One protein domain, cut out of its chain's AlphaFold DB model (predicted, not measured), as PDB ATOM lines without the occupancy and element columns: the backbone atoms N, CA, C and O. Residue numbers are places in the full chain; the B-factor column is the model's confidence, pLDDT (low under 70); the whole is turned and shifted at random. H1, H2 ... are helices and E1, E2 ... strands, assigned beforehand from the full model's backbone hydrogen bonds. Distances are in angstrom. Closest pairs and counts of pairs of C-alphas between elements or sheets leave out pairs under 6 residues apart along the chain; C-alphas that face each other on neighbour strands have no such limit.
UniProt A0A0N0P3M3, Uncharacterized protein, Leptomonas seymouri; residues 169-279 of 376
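AT A GLANCE: This is residues 169 to 279 of the 376 residues of an uncharacterized protein of Leptomonas seymouri (UniProt A0A0N0P3M3). With little regular structure, this elongated model has the antiparallel four-strand sheet E1 E2 E3 E4 at one end, hairpin E5 and E6 with H1 beside it, and E7 and E8 at the other end. Named elements, mostly strand, hold 40 of 111 printed residues. It is only just loose, close to compact: radius of gyration of the C-alphas 16.3 A, spans 48 by 28 by 19 A.

HOW THE PARTS SIT: Start at the meander, each strand the antiparallel neighbour of the one before: E1, residues 185 to 188, E2, 194 to 199, E3, 205 to 210, E4, 216 to 220; N 196 and O 208 are 2.8 A apart. In hairpin E5, 236 to 239, and E6, 244 to 247, N 237 and O 246 are 2.9 A apart. H1, 228 to 231, has C-alpha 228 5.5 A from C-alpha 237, their closest.

IN THESE COORDINATES: Find E1 beginning at (214.273, 189.567, 171.848); past E7, 254 to 257, E8, 276 to 278, ends at (194.204, 193.497, 199.295).

THE WHOLE: The printed part has no cut; link E7 to E8 is long. Residues 172 to 183 and 223 to 224 have pLDDT under 70.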
ATOM      1  N   SER A 169     222.455 189.894 179.419       82.31
ATOM      2  CA  SER A 169     222.394 189.686 180.873       82.31
ATOM      3  C   SER A 169     222.469 190.977 181.697       82.31
ATOM      4  O   SER A 169     222.036 190.992 182.846       82.31
ATOM      5  N   VAL A 170     223.018 192.055 181.127       76.38
ATOM      6  CA  VAL A 170     223.111 193.379 181.768       76.38
ATOM      7  C   VAL A 170     221.846 194.205 181.506       76.38
ATOM      8  O   VAL A 170     221.648 195.258 182.118       76.38
ATOM      9  N   MET A 171     220.962 193.728 180.625       71.19
ATOM     10  CA  MET A 171     219.700 194.395 180.355       71.19
ATOM     11  C   MET A 171     218.851 194.426 181.632       71.19
ATOM     12  O   MET A 171     218.704 193.402 182.305       71.19
ATOM     13  N   PRO A 172     218.286 195.580 182.009       63.53
ATOM     14  CA  PRO A 172     217.496 195.660 183.220       63.53
ATOM     15  C   PRO A 172     216.246 194.809 183.043       63.53
ATOM     16  O   PRO A 172     215.525 195.027 182.068       63.53
ATOM     17  N   PRO A 173     215.912 193.940 184.008       58.50
ATOM     18  CA  PRO A 173     214.703 193.130 183.915       58.50
ATOM     19  C   PRO A 173     213.464 194.021 183.724       58.50
ATOM     20  O   PRO A 173     212.537 193.667 183.014       58.50
ATOM     21  N   ASN A 174     213.480 195.247 184.258       59.47
ATOM     22  CA  ASN A 174     212.341 196.166 184.257       59.47
ATOM     23  C   ASN A 174     212.291 197.161 183.102       59.47
ATOM     24  O   ASN A 174     211.451 198.053 183.122       59.47
ATOM     25  N   LEU A 175     213.155 197.018 182.094       64.06
ATOM     26  CA  LEU A 175     213.061 197.854 180.896       64.06
ATOM     27  C   LEU A 175     211.727 197.642 180.185       64.06
ATOM     28  O   LEU A 175     211.115 198.581 179.681       64.06
ATOM     29  N   CYS A 176     211.334 196.370 180.130       69.38
ATOM     30  CA  CYS A 176     210.154 195.901 179.431       69.38
ATOM     31  C   CYS A 176     209.434 194.784 180.203       69.38
ATOM     32  O   CYS A 176     208.443 194.272 179.682       69.38
ATOM     33  N   ASN A 177     209.865 194.444 181.444       52.31
ATOM     34  CA  ASN A 177     209.055 193.656 182.389       52.31
ATOM     35  C   ASN A 177     207.807 194.446 182.749       52.31
ATOM     36  O   ASN A 177     207.658 195.019 183.825       52.31
ATOM     37  N   ASN A 178     206.835 194.337 181.880       58.59
ATOM     38  CA  ASN A 178     205.566 193.872 182.363       58.59
ATOM     39  C   ASN A 178     205.607 192.388 182.019       58.59
ATOM     40  O   ASN A 178     205.899 192.065 180.869       58.59
ATOM     41  N   ALA A 179     205.342 191.485 182.972       55.81
ATOM     42  CA  ALA A 179     205.360 190.007 182.826       55.81
ATOM     43  C   ALA A 179     204.418 189.440 181.724       55.81
ATOM     44  O   ALA A 179     204.121 188.252 181.618       55.81
ATOM     45  N   VAL A 180     203.926 190.353 180.912       55.03
ATOM     46  CA  VAL A 180     202.783 190.406 180.050       55.03
ATOM     47  C   VAL A 180     203.237 190.722 178.616       55.03
ATOM     48  O   VAL A 180     202.727 190.120 177.674       55.03
ATOM     49  N   ALA A 181     204.251 191.582 178.438       55.38
ATOM     50  CA  ALA A 181     204.885 191.868 177.152       55.38
ATOM     51  C   ALA A 181     206.007 190.847 176.893       55.38
ATOM     52  O   ALA A 181     207.190 191.153 176.936       55.38
ATOM     53  N   LYS A 182     205.629 189.586 176.653       56.72
ATOM     54  CA  LYS A 182     206.555 188.443 176.491       56.72
ATOM     55  C   LYS A 182     207.483 188.502 175.264       56.72
ATOM     56  O   LYS A 182     208.197 187.535 175.014       56.72
ATOM     57  N   SER A 183     207.470 189.570 174.468       66.69
ATOM     58  CA  SER A 183     208.317 189.681 173.277       66.69
ATOM     59  C   SER A 183     209.594 190.458 173.584       66.69
ATOM     60  O   SER A 183     209.815 191.539 173.039       66.69
ATOM     61  N   GLU A 184     210.415 189.925 174.482       82.69
ATOM     62  CA  GLU A 184     211.791 190.379 174.638       82.69
ATOM     63  C   GLU A 184     212.670 189.534 173.714       82.69
ATOM     64  O   GLU A 184     212.729 188.310 173.827       82.69
ATOM     65  N   ILE A 185     213.304 190.184 172.745       87.75
ATOM     66  CA  ILE A 185     214.273 189.567 171.848       87.75
ATOM     67  C   ILE A 185     215.598 190.244 172.136       87.75
ATOM     68  O   ILE A 185     215.754 191.437 171.886       87.75
ATOM     69  N   CYS A 186     216.554 189.477 172.641       89.25
ATOM     70  CA  CYS A 186     217.917 189.942 172.798       89.25
ATOM     71  C   CYS A 186     218.863 188.993 172.071       89.25
ATOM     72  O   CYS A 186     218.844 187.785 172.310       89.25
ATOM     73  N   THR A 187     219.656 189.531 171.150       91.69
ATOM     74  CA  THR A 187     220.645 188.788 170.373       91.69
ATOM     75  C   THR A 187     222.025 189.404 170.557       91.69
ATOM     76  O   THR A 187     222.203 190.620 170.502       91.69
ATOM     77  N   GLU A 188     223.018 188.543 170.772       91.88
ATOM     78  CA  GLU A 188     224.422 188.927 170.913       91.88
ATOM     79  C   GLU A 188     225.206 188.387 169.716       91.88
ATOM     80  O   GLU A 188     225.252 187.181 169.477       91.88
ATOM     81  N   ALA A 189     225.832 189.282 168.957       88.88
ATOM     82  CA  ALA A 189     226.707 188.958 167.832       88.88
ATOM     83  C   ALA A 189     228.161 189.375 168.133       88.88
ATOM     84  O   ALA A 189     228.837 189.973 167.295       88.88
ATOM     85  N   GLY A 190     228.626 189.110 169.359       85.12
ATOM     86  CA  GLY A 190     229.959 189.461 169.863       85.12
ATOM     87  C   GLY A 190     229.914 190.266 171.166       85.12
ATOM     88  O   GLY A 190     228.842 190.563 171.678       85.12
ATOM     89  N   ALA A 191     231.086 190.653 171.687       77.69
ATOM     90  CA  ALA A 191     231.227 191.275 173.014       77.69
ATOM     91  C   ALA A 191     230.536 192.646 173.173       77.69
ATOM     92  O   ALA A 191     230.358 193.098 174.300       77.69
ATOM     93  N   TYR A 192     230.166 193.307 172.069       77.88
ATOM     94  CA  TYR A 192     229.551 194.643 172.079       77.88
ATOM     95  C   TYR A 192     228.482 194.849 171.001       77.88
ATOM     96  O   TYR A 192     227.953 195.949 170.891       77.88
ATOM     97  N   ASN A 193     228.166 193.816 170.208       88.88
ATOM     98  CA  ASN A 193     227.110 193.876 169.199       88.88
ATOM     99  C   ASN A 193     225.850 193.234 169.776       88.88
ATOM    100  O   ASN A 193     225.590 192.047 169.570       88.88
ATOM    101  N   VAL A 194     225.134 194.017 170.576       89.25
ATOM    102  CA  VAL A 194     223.915 193.578 171.257       89.25
ATOM    103  C   VAL A 194     222.739 194.246 170.577       89.25
ATOM    104  O   VAL A 194     222.652 195.475 170.540       89.25
ATOM    105  N   PHE A 195     221.828 193.442 170.048       91.62
ATOM    106  CA  PHE A 195     220.539 193.916 169.583       91.62
ATOM    107  C   PHE A 195     219.473 193.483 170.576       91.62
ATOM    108  O   PHE A 195     219.251 192.301 170.814       91.62
ATOM    109  N   TYR A 196     218.809 194.468 171.153       89.19
ATOM    110  CA  TYR A 196     217.699 194.285 172.059       89.19
ATOM    111  C   TYR A 196     216.451 194.879 171.443       89.19
ATOM    112  O   TYR A 196     216.488 195.985 170.911       89.19
ATOM    113  N   SER A 197     215.342 194.167 171.543       88.50
ATOM    114  CA  SER A 197     214.034 194.628 171.125       88.50
ATOM    115  C   SER A 197     213.003 194.156 172.130       88.50
ATOM    116  O   SER A 197     212.947 192.973 172.456       88.50
ATOM    117  N   CYS A 198     212.141 195.058 172.570       85.50
ATOM    118  CA  CYS A 198     211.024 194.710 173.427       85.50
ATOM    119  C   CYS A 198     209.786 195.542 173.096       85.50
ATOM    120  O   CYS A 198     209.886 196.608 172.483       85.50
ATOM    121  N   GLN A 199     208.620 195.082 173.545       81.62
ATOM    122  CA  GLN A 199     207.401 195.880 173.498       81.62
ATOM    123  C   GLN A 199     207.175 196.575 174.845       81.62
ATOM    124  O   GLN A 199     207.159 195.952 175.902       81.62
ATOM    125  N   THR A 200     207.022 197.889 174.794       81.31
ATOM    126  CA  THR A 200     206.756 198.754 175.948       81.31
ATOM    127  C   THR A 200     205.292 198.654 176.381       81.31
ATOM    128  O   THR A 200     204.445 198.197 175.612       81.31
ATOM    129  N   CYS A 201     204.958 199.135 177.585       79.94
ATOM    130  CA  CYS A 201     203.580 199.076 178.090       79.94
ATOM    131  C   CYS A 201     202.580 199.853 177.214       79.94
ATOM    132  O   CYS A 201     201.414 199.488 177.117       79.94
ATOM    133  N   ASN A 202     203.055 200.878 176.505       79.75
ATOM    134  CA  ASN A 202     202.276 201.667 175.548       79.75
ATOM    135  C   ASN A 202     202.227 201.042 174.140       79.75
ATOM    136  O   ASN A 202     201.958 201.730 173.158       79.75
ATOM    137  N   GLY A 203     202.562 199.756 173.999       76.56
ATOM    138  CA  GLY A 203     202.509 199.025 172.732       76.56
ATOM    139  C   GLY A 203     203.618 199.367 171.732       76.56
ATOM    140  O   GLY A 203     203.676 198.754 170.670       76.56
ATOM    141  N   ARG A 204     204.528 200.298 172.051       80.19
ATOM    142  CA  ARG A 204     205.647 200.672 171.166       80.19
ATOM    143  C   ARG A 204     206.743 199.626 171.207       80.19
ATOM    144  O   ARG A 204     207.062 199.145 172.293       80.19
ATOM    145  N   ASN A 205     207.382 199.369 170.075       84.00
ATOM    146  CA  ASN A 205     208.616 198.601 170.055       84.00
ATOM    147  C   ASN A 205     209.781 199.523 170.402       84.00
ATOM    148  O   ASN A 205     209.966 200.578 169.789       84.00
ATOM    149  N   TYR A 206     210.552 199.113 171.397       84.56
ATOM    150  CA  TYR A 206     211.784 199.753 171.806       84.56
ATOM    151  C   TYR A 206     212.949 198.863 171.420       84.56
ATOM    152  O   TYR A 206     212.998 197.705 171.833       84.56
ATOM    153  N   THR A 207     213.878 199.404 170.637       88.75
ATOM    154  CA  THR A 207     215.095 198.697 170.263       88.75
ATOM    155  C   THR A 207     216.337 199.427 170.750       88.75
ATOM    156  O   THR A 207     216.409 200.659 170.743       88.75
ATOM    157  N   ILE A 208     217.327 198.651 171.179       88.25
ATOM    158  CA  ILE A 208     218.678 199.114 171.475       88.25
ATOM    159  C   ILE A 208     219.618 198.322 170.584       88.25
ATOM    160  O   ILE A 208     219.647 197.096 170.646       88.25
ATOM    161  N   HIS A 209     220.410 199.017 169.780       91.44
ATOM    162  CA  HIS A 209     221.502 198.413 169.037       91.44
ATOM    163  C   HIS A 209     222.822 198.973 169.550       91.44
ATOM    164  O   HIS A 209     223.169 200.126 169.293       91.44
ATOM    165  N   SER A 210     223.520 198.163 170.340       89.12
ATOM    166  CA  SER A 210     224.864 198.436 170.839       89.12
ATOM    167  C   SER A 210     225.877 197.984 169.795       89.12
ATOM    168  O   SER A 210     225.751 196.878 169.277       89.12
ATOM    169  N   ILE A 211     226.841 198.844 169.458       86.94
ATOM    170  CA  ILE A 211     227.934 198.525 168.517       86.94
ATOM    171  C   ILE A 211     229.284 198.530 169.252       86.94
ATOM    172  O   ILE A 211     230.232 197.857 168.848       86.94
ATOM    173  N   SER A 212     229.387 199.290 170.345       85.19
ATOM    174  CA  SER A 212     230.591 199.418 171.167       85.19
ATOM    175  C   SER A 212     230.217 199.668 172.630       85.19
ATOM    176  O   SER A 212     229.060 199.935 172.939       85.19
ATOM    177  N   VAL A 213     231.210 199.638 173.526       75.56
ATOM    178  CA  VAL A 213     231.030 199.881 174.972       75.56
ATOM    179  C   VAL A 213     230.318 201.211 175.265       75.56
ATOM    180  O   VAL A 213     229.542 201.290 176.213       75.56
ATOM    181  N   SER A 214     230.578 202.243 174.459       74.94
ATOM    182  CA  SER A 214     230.100 203.615 174.683       74.94
ATOM    183  C   SER A 214     229.067 204.097 173.661       74.94
ATOM    184  O   SER A 214     228.496 205.173 173.816       74.94
ATOM    185  N   SER A 215     228.803 203.328 172.599       80.31
ATOM    186  CA  SER A 215     227.881 203.737 171.535       80.31
ATOM    187  C   SER A 215     226.808 202.690 171.284       80.31
ATOM    188  O   SER A 215     227.076 201.585 170.801       80.31
ATOM    189  N   CYS A 216     225.573 203.091 171.573       82.94
ATOM    190  CA  CYS A 216     224.365 202.361 171.251       82.94
ATOM    191  C   CYS A 216     223.320 203.319 170.690       82.94
ATOM    192  O   CYS A 216     223.106 204.423 171.196       82.94
ATOM    193  N   THR A 217     222.644 202.874 169.641       85.56
ATOM    194  CA  THR A 217     221.496 203.574 169.078       85.56
ATOM    195  C   THR A 217     220.229 203.027 169.716       85.56
ATOM    196  O   THR A 217     220.094 201.828 169.955       85.56
ATOM    197  N   ARG A 218     219.307 203.925 170.055       84.31
ATOM    198  CA  ARG A 218     218.021 203.584 170.663       84.31
ATOM    199  C   ARG A 218     216.933 204.061 169.720       84.31
ATOM    200  O   ARG A 218     216.943 205.230 169.336       84.31
ATOM    201  N   HIS A 219     216.021 203.179 169.344       85.44
ATOM    202  CA  HIS A 219     214.928 203.515 168.443       85.44
ATOM    203  C   HIS A 219     213.587 203.147 169.071       85.44
ATOM    204  O   HIS A 219     213.449 202.132 169.751       85.44
ATOM    205  N   TYR A 220     212.599 204.006 168.839       78.62
ATOM    206  CA  TYR A 220     211.215 203.776 169.218       78.62
ATOM    207  C   TYR A 220     210.393 203.780 167.945       78.62
ATOM    208  O   TYR A 220     210.493 204.721 167.156       78.62
ATOM    209  N   THR A 221     209.544 202.774 167.770       82.88
ATOM    210  CA  THR A 221     208.471 202.916 166.789       82.88
ATOM    211  C   THR A 221     207.543 204.040 167.234       82.88
ATOM    212  O   THR A 221     207.393 204.303 168.436       82.88
ATOM    213  N   GLU A 222     206.901 204.697 166.270       75.00
ATOM    214  CA  GLU A 222     205.829 205.636 166.582       75.00
ATOM    215  C   GLU A 222     204.801 204.981 167.507       75.00
ATOM    216  O   GLU A 222     204.628 203.757 167.523       75.00
ATOM    217  N   ALA A 223     204.169 205.811 168.334       62.03
ATOM    218  CA  ALA A 223     203.145 205.350 169.245       62.03
ATOM    219  C   ALA A 223     202.052 204.629 168.456       62.03
ATOM    220  O   ALA A 223     201.323 205.267 167.694       62.03
ATOM    221  N   ASP A 224     201.892 203.325 168.681       63.78
ATOM    222  CA  ASP A 224     200.596 202.718 168.424       63.78
ATOM    223  C   ASP A 224     199.565 203.514 169.247       63.78
ATOM    224  O   ASP A 224     199.877 204.027 170.326       63.78
ATOM    225  N   ARG A 225     198.350 203.698 168.718       70.31
ATOM    226  CA  ARG A 225     197.302 204.599 169.255       70.31
ATOM    227  C   ARG A 225     196.791 204.240 170.668       70.31
ATOM    228  O   ARG A 225     195.724 204.700 171.065       70.31
ATOM    229  N   CYS A 226     197.499 203.393 171.405       80.25
ATOM    230  CA  CYS A 226     197.141 202.919 172.725       80.25
ATOM    231  C   CYS A 226     197.998 203.619 173.786       80.25
ATOM    232  O   CYS A 226     199.173 203.315 173.971       80.25
ATOM    233  N   ASP A 227     197.389 204.577 174.474       85.19
ATOM    234  CA  ASP A 227     197.905 205.118 175.729       85.19
ATOM    235  C   ASP A 227     197.455 204.187 176.861       85.19
ATOM    236  O   ASP A 227     196.255 204.092 177.123       85.19
ATOM    237  N   ALA A 228     198.380 203.478 177.515       86.25
ATOM    238  CA  ALA A 228     198.042 202.510 178.562       86.25
ATOM    239  C   ALA A 228     197.317 203.162 179.751       86.25
ATOM    240  O   ALA A 228     196.461 202.535 180.385       86.25
ATOM    241  N   GLN A 229     197.589 204.445 180.017       87.56
ATOM    242  CA  GLN A 229     196.907 205.189 181.070       87.56
ATOM    243  C   GLN A 229     195.417 205.357 180.746       87.56
ATOM    244  O   GLN A 229     194.565 205.158 181.614       87.56
ATOM    245  N   ALA A 230     195.097 205.684 179.492       89.00
ATOM    246  CA  ALA A 230     193.728 205.904 179.041       89.00
ATOM    247  C   ALA A 230     192.997 204.598 178.679       89.00
ATOM    248  O   ALA A 230     191.859 204.392 179.094       89.00
ATOM    249  N   ALA A 231     193.637 203.709 177.920       90.81
ATOM    250  CA  ALA A 231     193.037 202.480 177.400       90.81
ATOM    251  C   ALA A 231     192.941 201.377 178.463       90.81
ATOM    252  O   ALA A 231     191.928 200.682 178.552       90.81
ATOM    253  N   CYS A 232     193.977 201.246 179.296       91.94
ATOM    254  CA  CYS A 232     194.100 200.186 180.299       91.94
ATOM    255  C   CYS A 232     193.913 200.704 181.729       91.94
ATOM    256  O   CYS A 232     194.311 200.043 182.688       91.94
ATOM    257  N   SER A 233     193.324 201.896 181.883       93.69
ATOM    258  CA  SER A 233     193.088 202.557 183.175       93.69
ATOM    259  C   SER A 233     194.355 202.742 184.034       93.69
ATOM    260  O   SER A 233     194.246 202.884 185.248       93.69
ATOM    261  N   GLY A 234     195.553 202.681 183.437       91.00
ATOM    262  CA  GLY A 234     196.830 202.671 184.165       91.00
ATOM    263  C   GLY A 234     197.109 201.383 184.955       91.00
ATOM    264  O   GLY A 234     197.969 201.370 185.833       91.00
ATOM    265  N   HIS A 235     196.379 200.299 184.680       92.38
ATOM    266  CA  HIS A 235     196.426 199.030 185.422       92.38
ATOM    267  C   HIS A 235     196.784 197.823 184.535       92.38
ATOM    268  O   HIS A 235     196.533 196.663 184.877       92.38
ATOM    269  N   GLY A 236     197.354 198.092 183.366       90.56
ATOM    270  CA  GLY A 236     197.815 197.087 182.424       90.56
ATOM    271  C   GLY A 236     198.554 197.721 181.261       90.56
ATOM    272  O   GLY A 236     198.705 198.939 181.203       90.56
ATOM    273  N   CYS A 237     198.966 196.877 180.322       88.50
ATOM    274  CA  CYS A 237     199.719 197.279 179.145       88.50
ATOM    275  C   CYS A 237     198.971 196.998 177.856       88.50
ATOM    276  O   CYS A 237     198.276 195.991 177.723       88.50
ATOM    277  N   CYS A 238     199.166 197.880 176.890       87.50
ATOM    278  CA  CYS A 238     198.704 197.731 175.528       87.50
ATOM    279  C   CYS A 238     199.503 196.638 174.815       87.50
ATOM    280  O   CYS A 238     200.730 196.709 174.734       87.50
ATOM    281  N   VAL A 239     198.806 195.654 174.248       82.56
ATOM    282  CA  VAL A 239     199.412 194.601 173.430       82.56
ATOM    283  C   VAL A 239     198.882 194.694 172.002       82.56
ATOM    284  O   VAL A 239     197.699 194.489 171.726       82.56
ATOM    285  N   GLY A 240     199.799 194.997 171.081       71.94
ATOM    286  CA  GLY A 240     199.529 195.111 169.649       71.94
ATOM    287  C   GLY A 240     198.682 196.327 169.246       71.94
ATOM    288  O   GLY A 240     198.316 197.180 170.050       71.94
ATOM    289  N   ARG A 241     198.332 196.384 167.954       71.88
ATOM    290  CA  ARG A 241     197.616 197.520 167.337       71.88
ATOM    291  C   ARG A 241     196.139 197.644 167.736       71.88
ATOM    292  O   ARG A 241     195.508 198.648 167.426       71.88
ATOM    293  N   GLY A 242     195.575 196.627 168.387       72.94
ATOM    294  CA  GLY A 242     194.138 196.513 168.665       72.94
ATOM    295  C   GLY A 242     193.653 197.182 169.954       72.94
ATOM    296  O   GLY A 242     192.511 196.943 170.332       72.94
ATOM    297  N   ALA A 243     194.499 197.955 170.647       74.38
ATOM    298  CA  ALA A 243     194.213 198.503 171.982       74.38
ATOM    299  C   ALA A 243     193.761 197.440 173.008       74.38
ATOM    300  O   ALA A 243     193.048 197.741 173.963       74.38
ATOM    301  N   ALA A 244     194.164 196.183 172.804       88.75
ATOM    302  CA  ALA A 244     193.908 195.123 173.761       88.75
ATOM    303  C   ALA A 244     194.809 195.342 174.976       88.75
ATOM    304  O   ALA A 244     196.029 195.444 174.839       88.75
ATOM    305  N   CYS A 245     194.207 195.419 176.158       90.81
ATOM    306  CA  CYS A 245     194.952 195.536 177.397       90.81
ATOM    307  C   CYS A 245     195.243 194.163 177.973       90.81
ATOM    308  O   CYS A 245     194.374 193.289 178.016       90.81
ATOM    309  N   VAL A 246     196.451 194.003 178.487       91.50
ATOM    310  CA  VAL A 246     196.797 192.871 179.327       91.50
ATOM    311  C   VAL A 246     197.180 193.394 180.703       91.50
ATOM    312  O   VAL A 246     198.083 194.214 180.863       91.50
ATOM    313  N   CYS A 247     196.404 192.967 181.689       93.62
ATOM    314  CA  CYS A 247     196.371 193.565 183.013       93.62
ATOM    315  C   CYS A 247     197.509 193.091 183.908       93.62
ATOM    316  O   CYS A 247     198.000 191.968 183.762       93.62
ATOM    317  N   TYR A 248     197.892 193.935 184.866       92.38
ATOM    318  CA  TYR A 248     198.841 193.533 185.896       92.38
ATOM    319  C   TYR A 248     198.279 192.373 186.726       92.38
ATOM    320  O   TYR A 248     197.076 192.285 186.983       92.38
ATOM    321  N   SER A 249     199.163 191.456 187.106       92.06
ATOM    322  CA  SER A 249     198.837 190.244 187.868       92.06
ATOM    323  C   SER A 249     199.959 189.910 188.852       92.06
ATOM    324  O   SER A 249     200.355 188.758 189.018       92.06
ATOM    325  N   ASP A 250     200.498 190.950 189.486       89.25
ATOM    326  CA  ASP A 250     201.648 190.858 190.375       89.25
ATOM    327  C   ASP A 250     201.434 191.646 191.676       89.25
ATOM    328  O   ASP A 250     200.544 192.488 191.801       89.25
ATOM    329  N   SER A 251     202.260 191.344 192.676       87.62
ATOM    330  CA  SER A 251     202.138 191.914 194.026       87.62
ATOM    331  C   SER A 251     202.631 193.359 194.160       87.62
ATOM    332  O   SER A 251     202.448 193.957 195.220       87.62
ATOM    333  N   VAL A 252     203.248 193.925 193.120       85.75
ATOM    334  CA  VAL A 252     203.759 195.300 193.116       85.75
ATOM    335  C   VAL A 252     202.732 196.226 192.474       85.75
ATOM    336  O   VAL A 252     202.336 197.224 193.075       85.75
ATOM    337  N   ASN A 253     202.260 195.867 191.280       88.00
ATOM    338  CA  ASN A 253     201.358 196.692 190.486       88.00
ATOM    339  C   ASN A 253     199.880 196.388 190.751       88.00
ATOM    340  O   ASN A 253     199.043 197.254 190.520       88.00
ATOM    341  N   GLY A 254     199.550 195.198 191.262       94.25
ATOM    342  CA  GLY A 254     198.186 194.762 191.563       94.25
ATOM    343  C   GLY A 254     197.679 193.645 190.654       94.25
ATOM    344  O   GLY A 254     198.245 193.356 189.603       94.25
ATOM    345  N   PHE A 255     196.575 193.025 191.077       95.50
ATOM    346  CA  PHE A 255     195.903 191.941 190.364       95.50
ATOM    347  C   PHE A 255     194.607 192.446 189.722       95.50
ATOM    348  O   PHE A 255     193.572 192.581 190.382       95.50
ATOM    349  N   TYR A 256     194.660 192.723 188.423       96.31
ATOM    350  CA  TYR A 256     193.578 193.325 187.646       96.31
ATOM    351  C   TYR A 256     193.027 192.374 186.580       96.31
ATOM    352  O   TYR A 256     193.675 191.427 186.143       96.31
ATOM    353  N   THR A 257     191.791 192.622 186.155       96.56
ATOM    354  CA  THR A 257     191.084 191.841 185.138       96.56
ATOM    355  C   THR A 257     190.141 192.721 184.307       96.56
ATOM    356  O   THR A 257     189.876 193.880 184.640       96.56
ATOM    357  N   GLY A 258     189.610 192.154 183.223       95.69
ATOM    358  CA  GLY A 258     188.751 192.831 182.248       95.69
ATOM    359  C   GLY A 258     189.518 193.386 181.045       95.69
ATOM    360  O   GLY A 258     190.739 193.468 181.053       95.69
ATOM    361  N   SER A 259     188.788 193.786 180.002       93.81
ATOM    362  CA  SER A 259     189.370 194.277 178.741       93.81
ATOM    363  C   SER A 259     190.108 195.615 178.864       93.81
ATOM    364  O   SER A 259     190.917 195.928 178.001       93.81
ATOM    365  N   THR A 260     189.833 196.390 179.919       94.75
ATOM    366  CA  THR A 260     190.446 197.703 180.205       94.75
ATOM    367  C   THR A 260     191.174 197.745 181.549       94.75
ATOM    368  O   THR A 260     191.521 198.824 182.026       94.75
ATOM    369  N   CYS A 261     191.346 196.591 182.205       96.31
ATOM    370  CA  CYS A 261     192.011 196.463 183.509       96.31
ATOM    371  C   CYS A 261     191.424 197.332 184.632       96.31
ATOM    372  O   CYS A 261     192.081 197.648 185.616       96.31
ATOM    373  N   SER A 262     190.151 197.703 184.514       96.69
ATOM    374  CA  SER A 262     189.461 198.554 185.487       96.69
ATOM    375  C   SER A 262     188.916 197.788 186.701       96.69
ATOM    376  O   SER A 262     188.523 198.403 187.695       96.69
ATOM    377  N   SER A 263     188.885 196.454 186.658       97.25
ATOM    378  CA  SER A 263     188.330 195.606 187.721       97.25
ATOM    379  C   SER A 263     189.422 194.803 188.421       97.25
ATOM    380  O   SER A 263     190.392 194.401 187.786       97.25
ATOM    381  N   CYS A 264     189.267 194.541 189.720       97.75
ATOM    382  CA  CYS A 264     190.175 193.635 190.424       97.75
ATOM    383  C   CYS A 264     189.911 192.187 190.014       97.75
ATOM    384  O   CYS A 264     188.764 191.788 189.800       97.75
ATOM    385  N   GLN A 265     190.975 191.395 189.933       97.25
ATOM    386  CA  GLN A 265     190.862 189.952 189.778       97.25
ATOM    387  C   GLN A 265     190.079 189.355 190.959       97.25
ATOM    388  O   GLN A 265     190.152 189.844 192.087       97.25
ATOM    389  N   SER A 266     189.317 188.286 190.704       94.88
ATOM    390  CA  SER A 266     188.543 187.601 191.746       94.88
ATOM    391  C   SER A 266     189.433 187.215 192.931       94.88
ATOM    392  O   SER A 266     190.468 186.574 192.750       94.88
ATOM    393  N   GLY A 267     189.024 187.609 194.139       93.25
ATOM    394  CA  GLY A 267     189.800 187.398 195.363       93.25
ATOM    395  C   GLY A 267     190.762 188.531 195.725       93.25
ATOM    396  O   GLY A 267     191.511 188.363 196.680       93.25
ATOM    397  N   TYR A 268     190.722 189.664 195.019       95.75
ATOM    398  CA  TYR A 268     191.447 190.884 195.375       95.75
ATOM    399  C   TYR A 268     190.505 192.090 195.455       95.75
ATOM    400  O   TYR A 268     189.537 192.199 194.702       95.75
ATOM    401  N   GLU A 269     190.809 193.017 196.358       95.38
ATOM    402  CA  GLU A 269     190.102 194.279 196.563       95.38
ATOM    403  C   GLU A 269     191.063 195.471 196.444       95.38
ATOM    404  O   GLU A 269     192.283 195.346 196.613       95.38
ATOM    405  N   ARG A 270     190.502 196.649 196.137       96.38
ATOM    406  CA  ARG A 270     191.277 197.889 196.033       96.38
ATOM    407  C   ARG A 270     191.699 198.383 197.416       96.38
ATOM    408  O   ARG A 270     190.877 198.474 198.323       96.38
ATOM    409  N   ASN A 271     192.965 198.762 197.560       95.00
ATOM    410  CA  ASN A 271     193.467 199.473 198.735       95.00
ATOM    411  C   ASN A 271     193.137 200.983 198.674       95.00
ATOM    412  O   ASN A 271     192.537 201.478 197.717       95.00
ATOM    413  N   SER A 272     193.580 201.744 199.680       94.62
ATOM    414  CA  SER A 272     193.415 203.206 199.736       94.62
ATOM    415  C   SER A 272     194.125 203.968 198.609       94.62
ATOM    416  O   SER A 272     193.769 205.109 198.338       94.62
ATOM    417  N   ALA A 273     195.111 203.350 197.957       92.88
ATOM    418  CA  ALA A 273     195.825 203.885 196.800       92.88
ATOM    419  C   ALA A 273     195.210 203.435 195.459       92.88
ATOM    420  O   ALA A 273     195.818 203.636 194.414       92.88
ATOM    421  N   ASN A 274     194.010 202.837 195.478       93.38
ATOM    422  CA  ASN A 274     193.304 202.332 194.301       93.38
ATOM    423  C   ASN A 274     194.002 201.143 193.595       93.38
ATOM    424  O   ASN A 274     193.724 200.876 192.426       93.38
ATOM    425  N   LEU A 275     194.861 200.401 194.308       95.12
ATOM    426  CA  LEU A 275     195.558 199.206 193.817       95.12
ATOM    427  C   LEU A 275     194.876 197.906 194.257       95.12
ATOM    428  O   LEU A 275     194.560 197.751 195.438       95.12
ATOM    429  N   CYS A 276     194.683 196.955 193.338       96.69
ATOM    430  CA  CYS A 276     194.074 195.643 193.614       96.69
ATOM    431  C   CYS A 276     195.065 194.676 194.287       96.69
ATOM    432  O   CYS A 276     195.501 193.696 193.687       96.69
ATOM    433  N   LEU A 277     195.456 194.983 195.524       96.12
ATOM    434  CA  LEU A 277     196.470 194.239 196.285       96.12
ATOM    435  C   LEU A 277     195.922 193.584 197.556       96.12
ATOM    436  O   LEU A 277     196.576 192.716 198.133       96.12
ATOM    437  N   VAL A 278     194.743 193.995 198.027       95.00
ATOM    438  CA  VAL A 278     194.204 193.497 199.295       95.00
ATOM    439  C   VAL A 278     193.540 192.155 199.050       95.00
ATOM    440  O   VAL A 278     192.589 192.074 198.282       95.00
ATOM    441  N   VAL A 279     194.000 191.108 199.730       92.62
ATOM    442  CA  VAL A 279     193.269 189.841 199.781       92.62
ATOM    443  C   VAL A 279     192.213 189.974 200.881       92.62
ATOM    444  O   VAL A 279     192.586 190.061 202.057       92.62
TER     445      VAL A 279